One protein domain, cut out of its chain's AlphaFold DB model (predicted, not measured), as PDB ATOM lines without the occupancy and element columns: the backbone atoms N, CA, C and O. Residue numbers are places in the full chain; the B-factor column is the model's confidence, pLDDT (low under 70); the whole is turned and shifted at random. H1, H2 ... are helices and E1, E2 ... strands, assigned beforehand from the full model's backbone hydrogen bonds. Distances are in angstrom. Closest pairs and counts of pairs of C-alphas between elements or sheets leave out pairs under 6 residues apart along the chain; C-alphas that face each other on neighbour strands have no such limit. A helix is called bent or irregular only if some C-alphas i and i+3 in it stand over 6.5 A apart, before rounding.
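This is residues 2 to 91 of the 313 residues of the protein "Radical SAM core domain-containing protein" of Rickettsiales bacterium (UniProt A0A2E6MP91). A very short helix, H1, lies in the middle, with three other short helices, H2, H3 and H5, set round it; the small hairpin of E1 and E2 lies to one side with a long loop folded back beside E2. H4 makes one end of the longest axis and comes near H5, while H2 and the loop before it, at Gly 33, make the other end. The printed part has 90 residues, with five named helices and two named strands in the order H1 E1 E2 H2 H3 H4 H5; the sheet is E1 - E2, antiparallel, and the class is mostly helix. The whole is compact, with a radius of gyration of the C-alphas of 12.6 A and spans of 39 by 27 by 21 A.

H1, residues 5 to 8, is the hub, touching three helices. A tight link joins it to E1, residues 9 to 13, which forms a hairpin with E2, residues 17 to 19. These strands are antiparallel, at 149 degrees between directions; N 11 and O 19 are 2.8 A apart and N 17 and O 13 are 3.0 A apart, within hydrogen-bond range. Residues 17 to 18 of E2 also pair briefly with residues 29 to 30, antiparallel. H2, residues 35 to 40, only just touches H1, with 3 pairs of C-alphas within 8 A, the closest those of Trp 7 and Leu 39 at 7.0 A. The closest C-alphas of E1 and H2 are those of Thr 10 and Leu 39, 7.4 A apart. H3, residues 42 to 52, touches H1, the closest C-alphas being those of Phe 6 and Arg 48 at 6.3 A. H2 and H3 are close but not clearly touching, with the C-alphas of Leu 39 and Lys 45 closest at 7.8 A, and run the same way at a steep tilt of 54 degrees. H4, residues 61 to 68, is apart from H3. H5, residues 74 to 81, only just touches H1, with 3 pairs of C-alphas within 8 A, the closest those of Ala 5 and Phe 78 at 6.0 A. H4 and H5 are close but not clearly touching, about perpendicular at 74 degrees, with the C-alphas of Cys 63 and Arg 75 closest at 6.3 A. Every O i to N i+4 pair is within hydrogen-bond range in H3 and H4; H5 has 3 of 4, H2 has 0 of 2 but 2 of 3 O i to N i+3 pairs, and H1 is too short for an O i to N i+4 pair.

H1 begins at C-alpha 5, (78.042, 87.386, -9.344), and is 5.1 A long. E1 is 13.4 A long and E2 6.7 A. H2 is 10.0 A long and irregular, with C-alphas 36 and 39 7.5 A apart. H3 runs 15.3 A from C-alpha 42 at (62.576, 84.261, -12.047). H4 is 10.5 A long; H5 is 11.0 A long and ends at C-alpha 81, (86.961, 84.589, -7.028).

The two C-alphas farthest apart are those of Gly 33 and Ile 69, at 39.5 A. The link from E2 to H2, residues 20 to 34, is long. The printed part has no cut; its mean pLDDT is 95.3, and no printed residue is under 70.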
ATOM      1  N   LYS A   2      80.844  86.486 -19.195       92.44
ATOM      2  CA  LYS A   2      79.880  86.134 -18.132       92.44
ATOM      3  C   LYS A   2      80.226  86.831 -16.805       92.44
ATOM      4  O   LYS A   2      81.340  87.325 -16.653       92.44
ATOM      5  N   CYS A   3      79.281  86.911 -15.871       96.19
ATOM      6  CA  CYS A   3      79.489  87.497 -14.540       96.19
ATOM      7  C   CYS A   3      79.103  86.496 -13.447       96.19
ATOM      8  O   CYS A   3      77.914  86.289 -13.215       96.19
ATOM      9  N   SER A   4      80.085  85.930 -12.742       96.75
ATOM     10  CA  SER A   4      79.866  84.933 -11.680       96.75
ATOM     11  C   SER A   4      79.023  85.452 -10.511       96.75
ATOM     12  O   SER A   4      78.371  84.663  -9.826       96.75
ATOM     13  N   ALA A   5      78.936  86.776 -10.328       97.31
ATOM     14  CA  ALA A   5      78.042  87.386  -9.344       97.31
ATOM     15  C   ALA A   5      76.579  86.921  -9.494       97.31
ATOM     16  O   ALA A   5      75.908  86.714  -8.495       97.31
ATOM     17  N   PHE A   6      76.086  86.667 -10.714       97.62
ATOM     18  CA  PHE A   6      74.695  86.220 -10.919       97.62
ATOM     19  C   PHE A   6      74.422  84.767 -10.487       97.62
ATOM     20  O   PHE A   6      73.266  84.336 -10.473       97.62
ATOM     21  N   TRP A   7      75.476  84.015 -10.168       97.50
ATOM     22  CA  TRP A   7      75.420  82.640  -9.672       97.50
ATOM     23  C   TRP A   7      75.745  82.541  -8.184       97.50
ATOM     24  O   TRP A   7      75.289  81.597  -7.551       97.50
ATOM     25  N   ASN A   8      76.501  83.501  -7.637       97.75
ATOM     26  CA  ASN A   8      77.102  83.360  -6.309       97.75
ATOM     27  C   ASN A   8      76.902  84.549  -5.369       97.75
ATOM     28  O   ASN A   8      77.367  84.492  -4.231       97.75
ATOM     29  N   HIS A   9      76.265  85.631  -5.816       98.25
ATOM     30  CA  HIS A   9      76.174  86.866  -5.048       98.25
ATOM     31  C   HIS A   9      74.788  87.499  -5.114       98.25
ATOM     32  O   HIS A   9      74.132  87.496  -6.154       98.25
ATOM     33  N   THR A  10      74.379  88.114  -4.006       98.31
ATOM     34  CA  THR A  10      73.229  89.014  -3.963       98.31
ATOM     35  C   THR A  10      73.486  90.166  -2.998       98.31
ATOM     36  O   THR A  10      74.188  90.007  -2.002       98.31
ATOM     37  N   ASN A  11      72.874  91.314  -3.277       98.12
ATOM     38  CA  ASN A  11      72.802  92.462  -2.382       98.12
ATOM     39  C   ASN A  11      71.333  92.712  -2.022       98.12
ATOM     40  O   ASN A  11      70.532  93.113  -2.868       98.12
ATOM     41  N   ILE A  12      70.976  92.442  -0.769       98.38
ATOM     42  CA  ILE A  12      69.646  92.685  -0.211       98.38
ATOM     43  C   ILE A  12      69.689  94.016   0.541       98.38
ATOM     44  O   ILE A  12      70.532  94.222   1.410       98.38
ATOM     45  N   ARG A  13      68.773  94.929   0.221       97.31
ATOM     46  CA  ARG A  13      68.654  96.242   0.870       97.31
ATOM     47  C   ARG A  13      67.307  96.386   1.561       97.31
ATOM     48  O   ARG A  13      66.326  95.750   1.165       97.31
ATOM     49  N   SER A  14      67.262  97.317   2.509       95.81
ATOM     50  CA  SER A  14      66.056  97.766   3.205       95.81
ATOM     51  C   SER A  14      64.863  97.961   2.260       95.81
ATOM     52  O   SER A  14      65.010  98.402   1.110       95.81
ATOM     53  N   GLY A  15      63.667  97.618   2.741       96.88
ATOM     54  CA  GLY A  15      62.445  97.610   1.935       96.88
ATOM     55  C   GLY A  15      62.306  96.361   1.063       96.88
ATOM     56  O   GLY A  15      61.669  96.428   0.012       96.88
ATOM     57  N   ASN A  16      62.916  95.244   1.476       98.12
ATOM     58  CA  ASN A  16      62.899  93.964   0.766       98.12
ATOM     59  C   ASN A  16      63.391  94.046  -0.684       98.12
ATOM     60  O   ASN A  16      62.805  93.439  -1.573       98.12
ATOM     61  N   ARG A  17      64.447  94.812  -0.964       98.00
ATOM     62  CA  ARG A  17      64.914  95.036  -2.342       98.00
ATOM     63  C   ARG A  17      66.115  94.152  -2.660       98.00
ATOM     64  O   ARG A  17      67.101  94.184  -1.933       98.00
ATOM     65  N   ILE A  18      66.051  93.408  -3.761       98.56
ATOM     66  CA  ILE A  18      67.108  92.496  -4.218       98.56
ATOM     67  C   ILE A  18      67.873  93.121  -5.385       98.56
ATOM     68  O   ILE A  18      67.276  93.545  -6.374       98.56
ATOM     69  N   TYR A  19      69.202  93.110  -5.314       98.38
ATOM     70  CA  TYR A  19      70.105  93.596  -6.354       98.38
ATOM     71  C   TYR A  19      71.171  92.538  -6.681       98.38
ATOM     72  O   TYR A  19      71.773  91.986  -5.764       98.38
ATOM     73  N   PRO A  20      71.504  92.311  -7.963       97.31
ATOM     74  CA  PRO A  20      72.582  91.397  -8.345       97.31
ATOM     75  C   PRO A  20      73.978  91.825  -7.908       97.31
ATOM     76  O   PRO A  20      74.844  90.984  -7.705       97.31
ATOM     77  N   CYS A  21      74.228  93.133  -7.819       95.69
ATOM     78  CA  CYS A  21      75.458  93.710  -7.283       95.69
ATOM     79  C   CYS A  21      75.253  95.185  -6.926       95.69
ATOM     80  O   CYS A  21      74.259  95.803  -7.319       95.69
ATOM     81  N   CYS A  22      76.229  95.780  -6.238       91.56
ATOM     82  CA  CYS A  22      76.174  97.174  -5.791       91.56
ATOM     83  C   CYS A  22      76.001  98.211  -6.925       91.56
ATOM     84  O   CYS A  22      75.565  99.331  -6.662       91.56
ATOM     85  N   ARG A  23      76.301  97.843  -8.181       92.25
ATOM     86  CA  ARG A  23      76.217  98.722  -9.364       92.25
ATOM     87  C   ARG A  23      74.807  98.834  -9.954       92.25
ATOM     88  O   ARG A  23      74.547  99.773 -10.708       92.25
ATOM     89  N   PHE A  24      73.897  97.921  -9.613       95.44
ATOM     90  CA  PHE A  24      72.512  97.993 -10.074       95.44
ATOM     91  C   PHE A  24      71.782  99.144  -9.377       95.44
ATOM     92  O   PHE A  24      71.828  99.289  -8.157       95.44
ATOM     93  N   LYS A  25      71.088  99.967 -10.170       92.00
ATOM     94  CA  LYS A  25      70.343 101.141  -9.680       92.00
ATOM     95  C   LYS A  25      68.895 100.834  -9.305       92.00
ATOM     96  O   LYS A  25      68.248 101.650  -8.662       92.00
ATOM     97  N   THR A  26      68.378  99.689  -9.736       94.56
ATOM     98  CA  THR A  26      66.989  99.277  -9.524       94.56
ATOM     99  C   THR A  26      66.947  97.857  -8.994       94.56
ATOM    100  O   THR A  26      67.702  97.007  -9.469       94.56
ATOM    101  N   SER A  27      66.050  97.623  -8.037       97.31
ATOM    102  CA  SER A  27      65.767  96.286  -7.525       97.31
ATOM    103  C   SER A  27      65.293  95.386  -8.662       97.31
ATOM    104  O   SER A  27      64.519  95.831  -9.513       97.31
ATOM    105  N   ILE A  28      65.741  94.136  -8.671       97.69
ATOM    106  CA  ILE A  28      65.281  93.120  -9.625       97.69
ATOM    107  C   ILE A  28      64.143  92.273  -9.063       97.69
ATOM    108  O   ILE A  28      63.487  91.578  -9.818       97.69
ATOM    109  N   GLY A  29      63.913  92.313  -7.754       97.12
ATOM    110  CA  GLY A  29      62.915  91.475  -7.104       97.12
ATOM    111  C   GLY A  29      62.600  91.958  -5.698       97.12
ATOM    112  O   GLY A  29      63.127  92.984  -5.249       97.12
ATOM    113  N   LYS A  30      61.732  91.211  -5.019       97.94
ATOM    114  CA  LYS A  30      61.371  91.447  -3.627       97.94
ATOM    115  C   LYS A  30      61.876  90.293  -2.763       97.94
ATOM    116  O   LYS A  30      61.653  89.141  -3.114       97.94
ATOM    117  N   PHE A  31      62.564  90.610  -1.674       98.25
ATOM    118  CA  PHE A  31      62.980  89.635  -0.669       98.25
ATOM    119  C   PHE A  31      61.788  89.211   0.194       98.25
ATOM    120  O   PHE A  31      60.922  90.033   0.484       98.25
ATOM    121  N   ASP A  32      61.751  87.935   0.565       96.88
ATOM    122  CA  ASP A  32      60.658  87.284   1.299       96.88
ATOM    123  C   ASP A  32      61.128  86.619   2.608       96.88
ATOM    124  O   ASP A  32      60.384  85.861   3.227       96.88
ATOM    125  N   GLY A  33      62.377  86.871   3.016       97.25
ATOM    126  CA  GLY A  33      62.998  86.268   4.196       97.25
ATOM    127  C   GLY A  33      63.911  85.074   3.898       97.25
ATOM    128  O   GLY A  33      64.808  84.787   4.695       97.25
ATOM    129  N   ASN A  34      63.768  84.395   2.754       97.81
ATOM    130  CA  ASN A  34      64.538  83.186   2.461       97.81
ATOM    131  C   ASN A  34      65.798  83.491   1.631       97.81
ATOM    132  O   ASN A  34      65.760  83.596   0.404       97.81
ATOM    133  N   ILE A  35      66.954  83.591   2.294       97.81
ATOM    134  CA  ILE A  35      68.231  83.861   1.612       97.81
ATOM    135  C   ILE A  35      68.649  82.682   0.722       97.81
ATOM    136  O   ILE A  35      69.272  82.896  -0.316       97.81
ATOM    137  N   GLY A  36      68.279  81.448   1.077       96.44
ATOM    138  CA  GLY A  36      68.617  80.253   0.297       96.44
ATOM    139  C   GLY A  36      68.003  80.234  -1.103       96.44
ATOM    140  O   GLY A  36      68.631  79.747  -2.038       96.44
ATOM    141  N   GLU A  37      66.821  80.830  -1.273       96.81
ATOM    142  CA  GLU A  37      66.097  80.841  -2.552       96.81
ATOM    143  C   GLU A  37      66.287  82.128  -3.365       96.81
ATOM    144  O   GLU A  37      65.846  82.217  -4.514       96.81
ATOM    145  N   VAL A  38      66.995  83.122  -2.820       97.88
ATOM    146  CA  VAL A  38      67.120  84.455  -3.430       97.88
ATOM    147  C   VAL A  38      67.683  84.416  -4.856       97.88
ATOM    148  O   VAL A  38      67.268  85.204  -5.703       97.88
ATOM    149  N   LEU A  39      68.593  83.483  -5.157       97.94
ATOM    150  CA  LEU A  39      69.191  83.333  -6.489       97.94
ATOM    151  C   LEU A  39      68.317  82.525  -7.464       97.94
ATOM    152  O   LEU A  39      68.620  82.486  -8.663       97.94
ATOM    153  N   ASN A  40      67.239  81.899  -6.987       97.06
ATOM    154  CA  ASN A  40      66.353  81.024  -7.761       97.06
ATOM    155  C   ASN A  40      65.081  81.719  -8.265       97.06
ATOM    156  O   ASN A  40      64.333  81.119  -9.052       97.06
ATOM    157  N   ILE A  41      64.866  82.983  -7.884       97.69
ATOM    158  CA  ILE A  41      63.753  83.797  -8.387       97.69
ATOM    159  C   ILE A  41      63.803  83.934  -9.925       97.69
ATOM    160  O   ILE A  41      64.886  83.865 -10.530       97.69
ATOM    161  N   PRO A  42      62.650  84.144 -10.590       98.19
ATOM    162  CA  PRO A  42      62.576  84.261 -12.047       98.19
ATOM    163  C   PRO A  42      63.509  85.325 -12.641       98.19
ATOM    164  O   PRO A  42      64.056  85.136 -13.727       98.19
ATOM    165  N   GLU A  43      63.730  86.436 -11.944       97.81
ATOM    166  CA  GLU A  43      64.528  87.556 -12.440       97.81
ATOM    167  C   GLU A  43      66.020  87.228 -12.498       97.81
ATOM    168  O   GLU A  43      66.669  87.532 -13.498       97.81
ATOM    169  N   TYR A  44      66.556  86.518 -11.501       98.00
ATOM    170  CA  TYR A  44      67.927  86.009 -11.555       98.00
ATOM    171  C   TYR A  44      68.108  84.978 -12.679       98.00
ATOM    172  O   TYR A  44      69.123  85.014 -13.376       98.00
ATOM    173  N   LYS A  45      67.118  84.099 -12.910       97.50
ATOM    174  CA  LYS A  45      67.137  83.143 -14.034       97.50
ATOM    175  C   LYS A  45      67.217  83.869 -15.381       97.50
ATOM    176  O   LYS A  45      68.138  83.602 -16.151       97.50
ATOM    177  N   ARG A  46      66.357  84.870 -15.608       97.38
ATOM    178  CA  ARG A  46      66.384  85.710 -16.824       97.38
ATOM    179  C   ARG A  46      67.719  86.436 -17.002       97.38
ATOM    180  O   ARG A  46      68.256  86.478 -18.105       97.38
ATOM    181  N   ILE A  47      68.280  86.991 -15.925       97.06
ATOM    182  CA  ILE A  47      69.583  87.674 -15.961       97.06
ATOM    183  C   ILE A  47      70.703  86.703 -16.348       97.06
ATOM    184  O   ILE A  47      71.545  87.052 -17.175       97.06
ATOM    185  N   ARG A  48      70.714  85.484 -15.794       97.00
ATOM    186  CA  ARG A  48      71.700  84.454 -16.154       97.00
ATOM    187  C   ARG A  48      71.565  84.009 -17.611       97.00
ATOM    188  O   ARG A  48      72.583  83.884 -18.283       97.00
ATOM    189  N   GLU A  49      70.344  83.827 -18.112       96.31
ATOM    190  CA  GLU A  49      70.081  83.485 -19.518       96.31
ATOM    191  C   GLU A  49      70.584  84.573 -20.477       96.31
ATOM    192  O   GLU A  49      71.334  84.274 -21.408       96.31
ATOM    193  N   ALA A  50      70.243  85.840 -20.217       95.88
ATOM    194  CA  ALA A  50      70.741  86.980 -20.989       95.88
ATOM    195  C   ALA A  50      72.276  87.074 -20.918       95.88
ATOM    196  O   ALA A  50      72.960  87.250 -21.929       95.88
ATOM    197  N   ASN A  51      72.854  86.876 -19.726       94.88
ATOM    198  CA  ASN A  51      74.301  86.907 -19.535       94.88
ATOM    199  C   ASN A  51      75.014  85.783 -20.299       94.88
ATOM    200  O   ASN A  51      76.083  86.017 -20.864       94.88
ATOM    201  N   ALA A  52      74.422  84.585 -20.348       92.12
ATOM    202  CA  ALA A  52      74.960  83.441 -21.078       92.12
ATOM    203  C   ALA A  52      74.964  83.658 -22.597       92.12
ATOM    204  O   ALA A  52      75.878  83.181 -23.267       92.12
ATOM    205  N   LYS A  53      74.002  84.429 -23.119       94.56
ATOM    206  CA  LYS A  53      73.938  84.861 -24.525       94.56
ATOM    207  C   LYS A  53      74.851  86.051 -24.846       94.56
ATOM    208  O   LYS A  53      74.953  86.454 -25.999       94.56
ATOM    209  N   GLY A  54      75.524  86.621 -23.842       91.44
ATOM    210  CA  GLY A  54      76.369  87.806 -24.008       91.44
ATOM    211  C   GLY A  54      75.582  89.104 -24.204       91.44
ATOM    212  O   GLY A  54      76.160  90.100 -24.640       91.44
ATOM    213  N   GLU A  55      74.290  89.110 -23.875       94.56
ATOM    214  CA  GLU A  55      73.426  90.275 -24.027       94.56
ATOM    215  C   GLU A  55      73.808  91.393 -23.047       94.56
ATOM    216  O   GLU A  55      74.360  91.180 -21.958       94.56
ATOM    217  N   PHE A  56      73.489  92.627 -23.436       92.88
ATOM    218  CA  PHE A  56      73.631  93.772 -22.553       92.88
ATOM    219  C   PHE A  56      72.549  93.739 -21.464       92.88
ATOM    220  O   PHE A  56      71.355  93.742 -21.752       92.88
ATOM    221  N   ILE A  57      72.978  93.768 -20.200       95.31
ATOM    222  CA  ILE A  57      72.093  93.785 -19.031       95.31
ATOM    223  C   ILE A  57      72.145  95.173 -18.397       95.31
ATOM    224  O   ILE A  57      73.208  95.626 -17.958       95.31
ATOM    225  N   LYS A  58      70.987  95.835 -18.312       93.94
ATOM    226  CA  LYS A  58      70.835  97.122 -17.619       93.94
ATOM    227  C   LYS A  58      71.297  96.997 -16.162       93.94
ATOM    228  O   LYS A  58      70.921  96.050 -15.478       93.94
ATOM    229  N   GLY A  59      72.113  97.937 -15.693       93.00
ATOM    230  CA  GLY A  59      72.818  97.864 -14.404       93.00
ATOM    231  C   GLY A  59      74.282  97.413 -14.516       93.00
ATOM    232  O   GLY A  59      75.058  97.611 -13.580       93.00
ATOM    233  N   CYS A  60      74.697  96.849 -15.658       95.81
ATOM    234  CA  CYS A  60      76.091  96.473 -15.916       95.81
ATOM    235  C   CYS A  60      76.908  97.550 -16.650       95.81
ATOM    236  O   CYS A  60      78.064  97.286 -16.989       95.81
ATOM    237  N   GLU A  61      76.349  98.739 -16.905       94.50
ATOM    238  CA  GLU A  61      76.943  99.806 -17.730       94.50
ATOM    239  C   GLU A  61      78.386 100.104 -17.316       94.50
ATOM    240  O   GLU A  61      79.274 100.213 -18.158       94.50
ATOM    241  N   LYS A  62      78.628 100.191 -16.002       90.56
ATOM    242  CA  LYS A  62      79.944 100.532 -15.458       90.56
ATOM    243  C   LYS A  62      80.988  99.449 -15.741       90.56
ATOM    244  O   LYS A  62      82.112  99.792 -16.077       90.56
ATOM    245  N   CYS A  63      80.627  98.162 -15.654       94.94
ATOM    246  CA  CYS A  63      81.567  97.081 -15.978       94.94
ATOM    247  C   CYS A  63      81.914  97.089 -17.468       94.94
ATOM    248  O   CYS A  63      83.085  97.027 -17.815       94.94
ATOM    249  N   TRP A  64      80.907  97.243 -18.334       93.75
ATOM    250  CA  TRP A  64      81.113  97.352 -19.780       93.75
ATOM    251  C   TRP A  64      82.006  98.540 -20.151       93.75
ATOM    252  O   TRP A  64      82.860  98.421 -21.025       93.75
ATOM    253  N   TYR A  65      81.814  99.682 -19.488       88.44
ATOM    254  CA  TYR A  65      82.639 100.864 -19.703       88.44
ATOM    255  C   TYR A  65      84.095 100.641 -19.274       88.44
ATOM    256  O   TYR A  65      84.988 100.890 -20.077       88.44
ATOM    257  N   GLU A  66      84.326 100.149 -18.051       87.75
ATOM    258  CA  GLU A  66      85.671  99.855 -17.532       87.75
ATOM    259  C   GLU A  66      86.407  98.860 -18.442       87.75
ATOM    260  O   GLU A  66      87.518  99.144 -18.881       87.75
ATOM    261  N   GLU A  67      85.740  97.768 -18.829       93.31
ATOM    262  CA  GLU A  67      86.281  96.751 -19.742       93.31
ATOM    263  C   GLU A  67      86.650  97.353 -21.109       93.31
ATOM    264  O   GLU A  67      87.726  97.082 -21.640       93.31
ATOM    265  N   LYS A  68      85.790  98.218 -21.669       91.19
ATOM    266  CA  LYS A  68      86.027  98.875 -22.965       91.19
ATOM    267  C   LYS A  68      87.266  99.774 -22.960       91.19
ATOM    268  O   LYS A  68      87.899  99.919 -24.002       91.19
ATOM    269  N   ILE A  69      87.600 100.389 -21.825       84.94
ATOM    270  CA  ILE A  69      88.774 101.268 -21.691       84.94
ATOM    271  C   ILE A  69      90.011 100.535 -21.146       84.94
ATOM    272  O   ILE A  69      90.995 101.183 -20.803       84.94
ATOM    273  N   GLY A  70      89.969  99.200 -21.047       86.31
ATOM    274  CA  GLY A  70      91.077  98.384 -20.545       86.31
ATOM    275  C   GLY A  70      91.258  98.414 -19.023       86.31
ATOM    276  O   GLY A  70      92.279  97.950 -18.525       86.31
ATOM    277  N   HIS A  71      90.287  98.942 -18.273       82.00
ATOM    278  CA  HIS A  71      90.275  98.897 -16.813       82.00
ATOM    279  C   HIS A  71      89.641  97.601 -16.304       82.00
ATOM    280  O   HIS A  71      88.646  97.115 -16.845       82.00
ATOM    281  N   LYS A  72      90.181  97.081 -15.200       92.88
ATOM    282  CA  LYS A  72      89.599  95.934 -14.505       92.88
ATOM    283  C   LYS A  72      88.232  96.293 -13.923       92.88
ATOM    284  O   LYS A  72      88.115  97.279 -13.194       92.88
ATOM    285  N   SER A  73      87.213  95.499 -14.244       94.69
ATOM    286  CA  SER A  73      85.849  95.709 -13.759       94.69
ATOM    287  C   SER A  73      85.514  94.871 -12.528       94.69
ATOM    288  O   SER A  73      86.082  93.802 -12.303       94.69
ATOM    289  N   LEU A  74      84.482  95.288 -11.783       95.06
ATOM    290  CA  LEU A  74      83.939  94.484 -10.678       95.06
ATOM    291  C   LEU A  74      83.486  93.092 -11.150       95.06
ATOM    292  O   LEU A  74      83.621  92.116 -10.423       95.06
ATOM    293  N   ARG A  75      82.973  92.971 -12.383       95.94
ATOM    294  CA  ARG A  75      82.622  91.665 -12.964       95.94
ATOM    295  C   ARG A  75      83.853  90.764 -13.067       95.94
ATOM    296  O   ARG A  75      83.757  89.587 -12.739       95.94
ATOM    297  N   GLN A  76      84.982  91.298 -13.527       96.25
ATOM    298  CA  GLN A  76      86.231  90.540 -13.614       96.25
ATOM    299  C   GLN A  76      86.746  90.151 -12.223       96.25
ATOM    300  O   GLN A  76      87.142  89.008 -12.041       96.25
ATOM    301  N   GLU A  77      86.647  91.037 -11.227       95.81
ATOM    302  CA  GLU A  77      86.980  90.707  -9.829       95.81
ATOM    303  C   GLU A  77      86.131  89.556  -9.271       95.81
ATOM    304  O   GLU A  77      86.652  88.667  -8.602       95.81
ATOM    305  N   PHE A  78      84.827  89.540  -9.560       96.56
ATOM    306  CA  PHE A  78      83.962  88.415  -9.199       96.56
ATOM    307  C   PHE A  78      84.382  87.126  -9.921       96.56
ATOM    308  O   PHE A  78      84.438  86.070  -9.294       96.56
ATOM    309  N   ASN A  79      84.703  87.203 -11.215       96.44
ATOM    310  CA  ASN A  79      85.108  86.041 -12.015       96.44
ATOM    311  C   ASN A  79      86.461  85.447 -11.587       96.44
ATOM    312  O   ASN A  79      86.713  84.280 -11.855       96.44
ATOM    313  N   GLU A  80      87.327  86.220 -10.929       96.31
ATOM    314  CA  GLU A  80      88.581  85.716 -10.348       96.31
ATOM    315  C   GLU A  80      88.368  84.941  -9.043       96.31
ATOM    316  O   GLU A  80      89.234  84.166  -8.644       96.31
ATOM    317  N   ARG A  81      87.243  85.167  -8.354       94.62
ATOM    318  CA  ARG A  81      86.961  84.589  -7.028       94.62
ATOM    319  C   ARG A  81      85.921  83.480  -7.048       94.62
ATOM    320  O   ARG A  81      85.923  82.637  -6.159       94.62
ATOM    321  N   TYR A  82      85.013  83.509  -8.017       95.12
ATOM    322  CA  TYR A  82      83.875  82.601  -8.081       95.12
ATOM    323  C   TYR A  82      83.680  82.074  -9.499       95.12
ATOM    324  O   TYR A  82      83.760  82.833 -10.469       95.12
ATOM    325  N   ASP A  83      83.364  80.786  -9.594       92.69
ATOM    326  CA  ASP A  83      82.925  80.117 -10.816       92.69
ATOM    327  C   ASP A  83      81.462  80.461 -11.164       92.69
ATOM    328  O   ASP A  83      80.805  81.263 -10.502       92.69
ATOM    329  N   TYR A  84      80.943  79.885 -12.240       92.50
ATOM    330  CA  TYR A  84      79.535  79.993 -12.632       92.50
ATOM    331  C   TYR A  84      78.963  78.610 -12.973       92.50
ATOM    332  O   TYR A  84      78.068  78.495 -13.816       92.50
ATOM    333  N   ASP A  85      79.499  77.567 -12.332       89.88
ATOM    334  CA  ASP A  85      79.152  76.170 -12.606       89.88
ATOM    335  C   ASP A  85      77.851  75.786 -11.899       89.88
ATOM    336  O   ASP A  85      77.016  75.071 -12.457       89.88
ATOM    337  N   LYS A  86      77.649  76.307 -10.683       94.50
ATOM    338  CA  LYS A  86      76.452  76.083  -9.865       94.50
ATOM    339  C   LYS A  86      75.849  77.397  -9.386       94.50
ATOM    340  O   LYS A  86      76.546  78.390  -9.208       94.50
ATOM    341  N   VAL A  87      74.528  77.406  -9.205       97.06
ATOM    342  CA  VAL A  87      73.819  78.523  -8.567       97.06
ATOM    343  C   VAL A  87      73.833  78.271  -7.065       97.06
ATOM    344  O   VAL A  87      73.000  77.533  -6.551       97.06
ATOM    345  N   GLU A  88      74.806  78.856  -6.379       96.19
ATOM    346  CA  GLU A  88      75.029  78.681  -4.945       96.19
ATOM    347  C   GLU A  88      75.453  80.021  -4.355       96.19
ATOM    348  O   GLU A  88      76.490  80.568  -4.723       96.19
ATOM    349  N   LEU A  89      74.663  80.578  -3.437       97.81
ATOM    350  CA  LEU A  89      75.003  81.856  -2.822       97.81
ATOM    351  C   LEU A  89      76.249  81.694  -1.939       97.81
ATOM    352  O   LEU A  89      76.180  81.038  -0.902       97.81
ATOM    353  N   LYS A  90      77.360  82.318  -2.346       97.81
ATOM    354  CA  LYS A  90      78.638  82.337  -1.615       97.81
ATOM    355  C   LYS A  90      78.876  83.675  -0.915       97.81
ATOM    356  O   LYS A  90      79.350  83.695   0.215       97.81
ATOM    357  N   PHE A  91      78.492  84.788  -1.546       98.19
ATOM    358  CA  PHE A  91      78.671  86.134  -0.999       98.19
ATOM    359  C   PHE A  91      77.335  86.866  -0.837       98.19
ATOM    360  O   PHE A  91      76.671  87.211  -1.815       98.19
TER     361      PHE A  91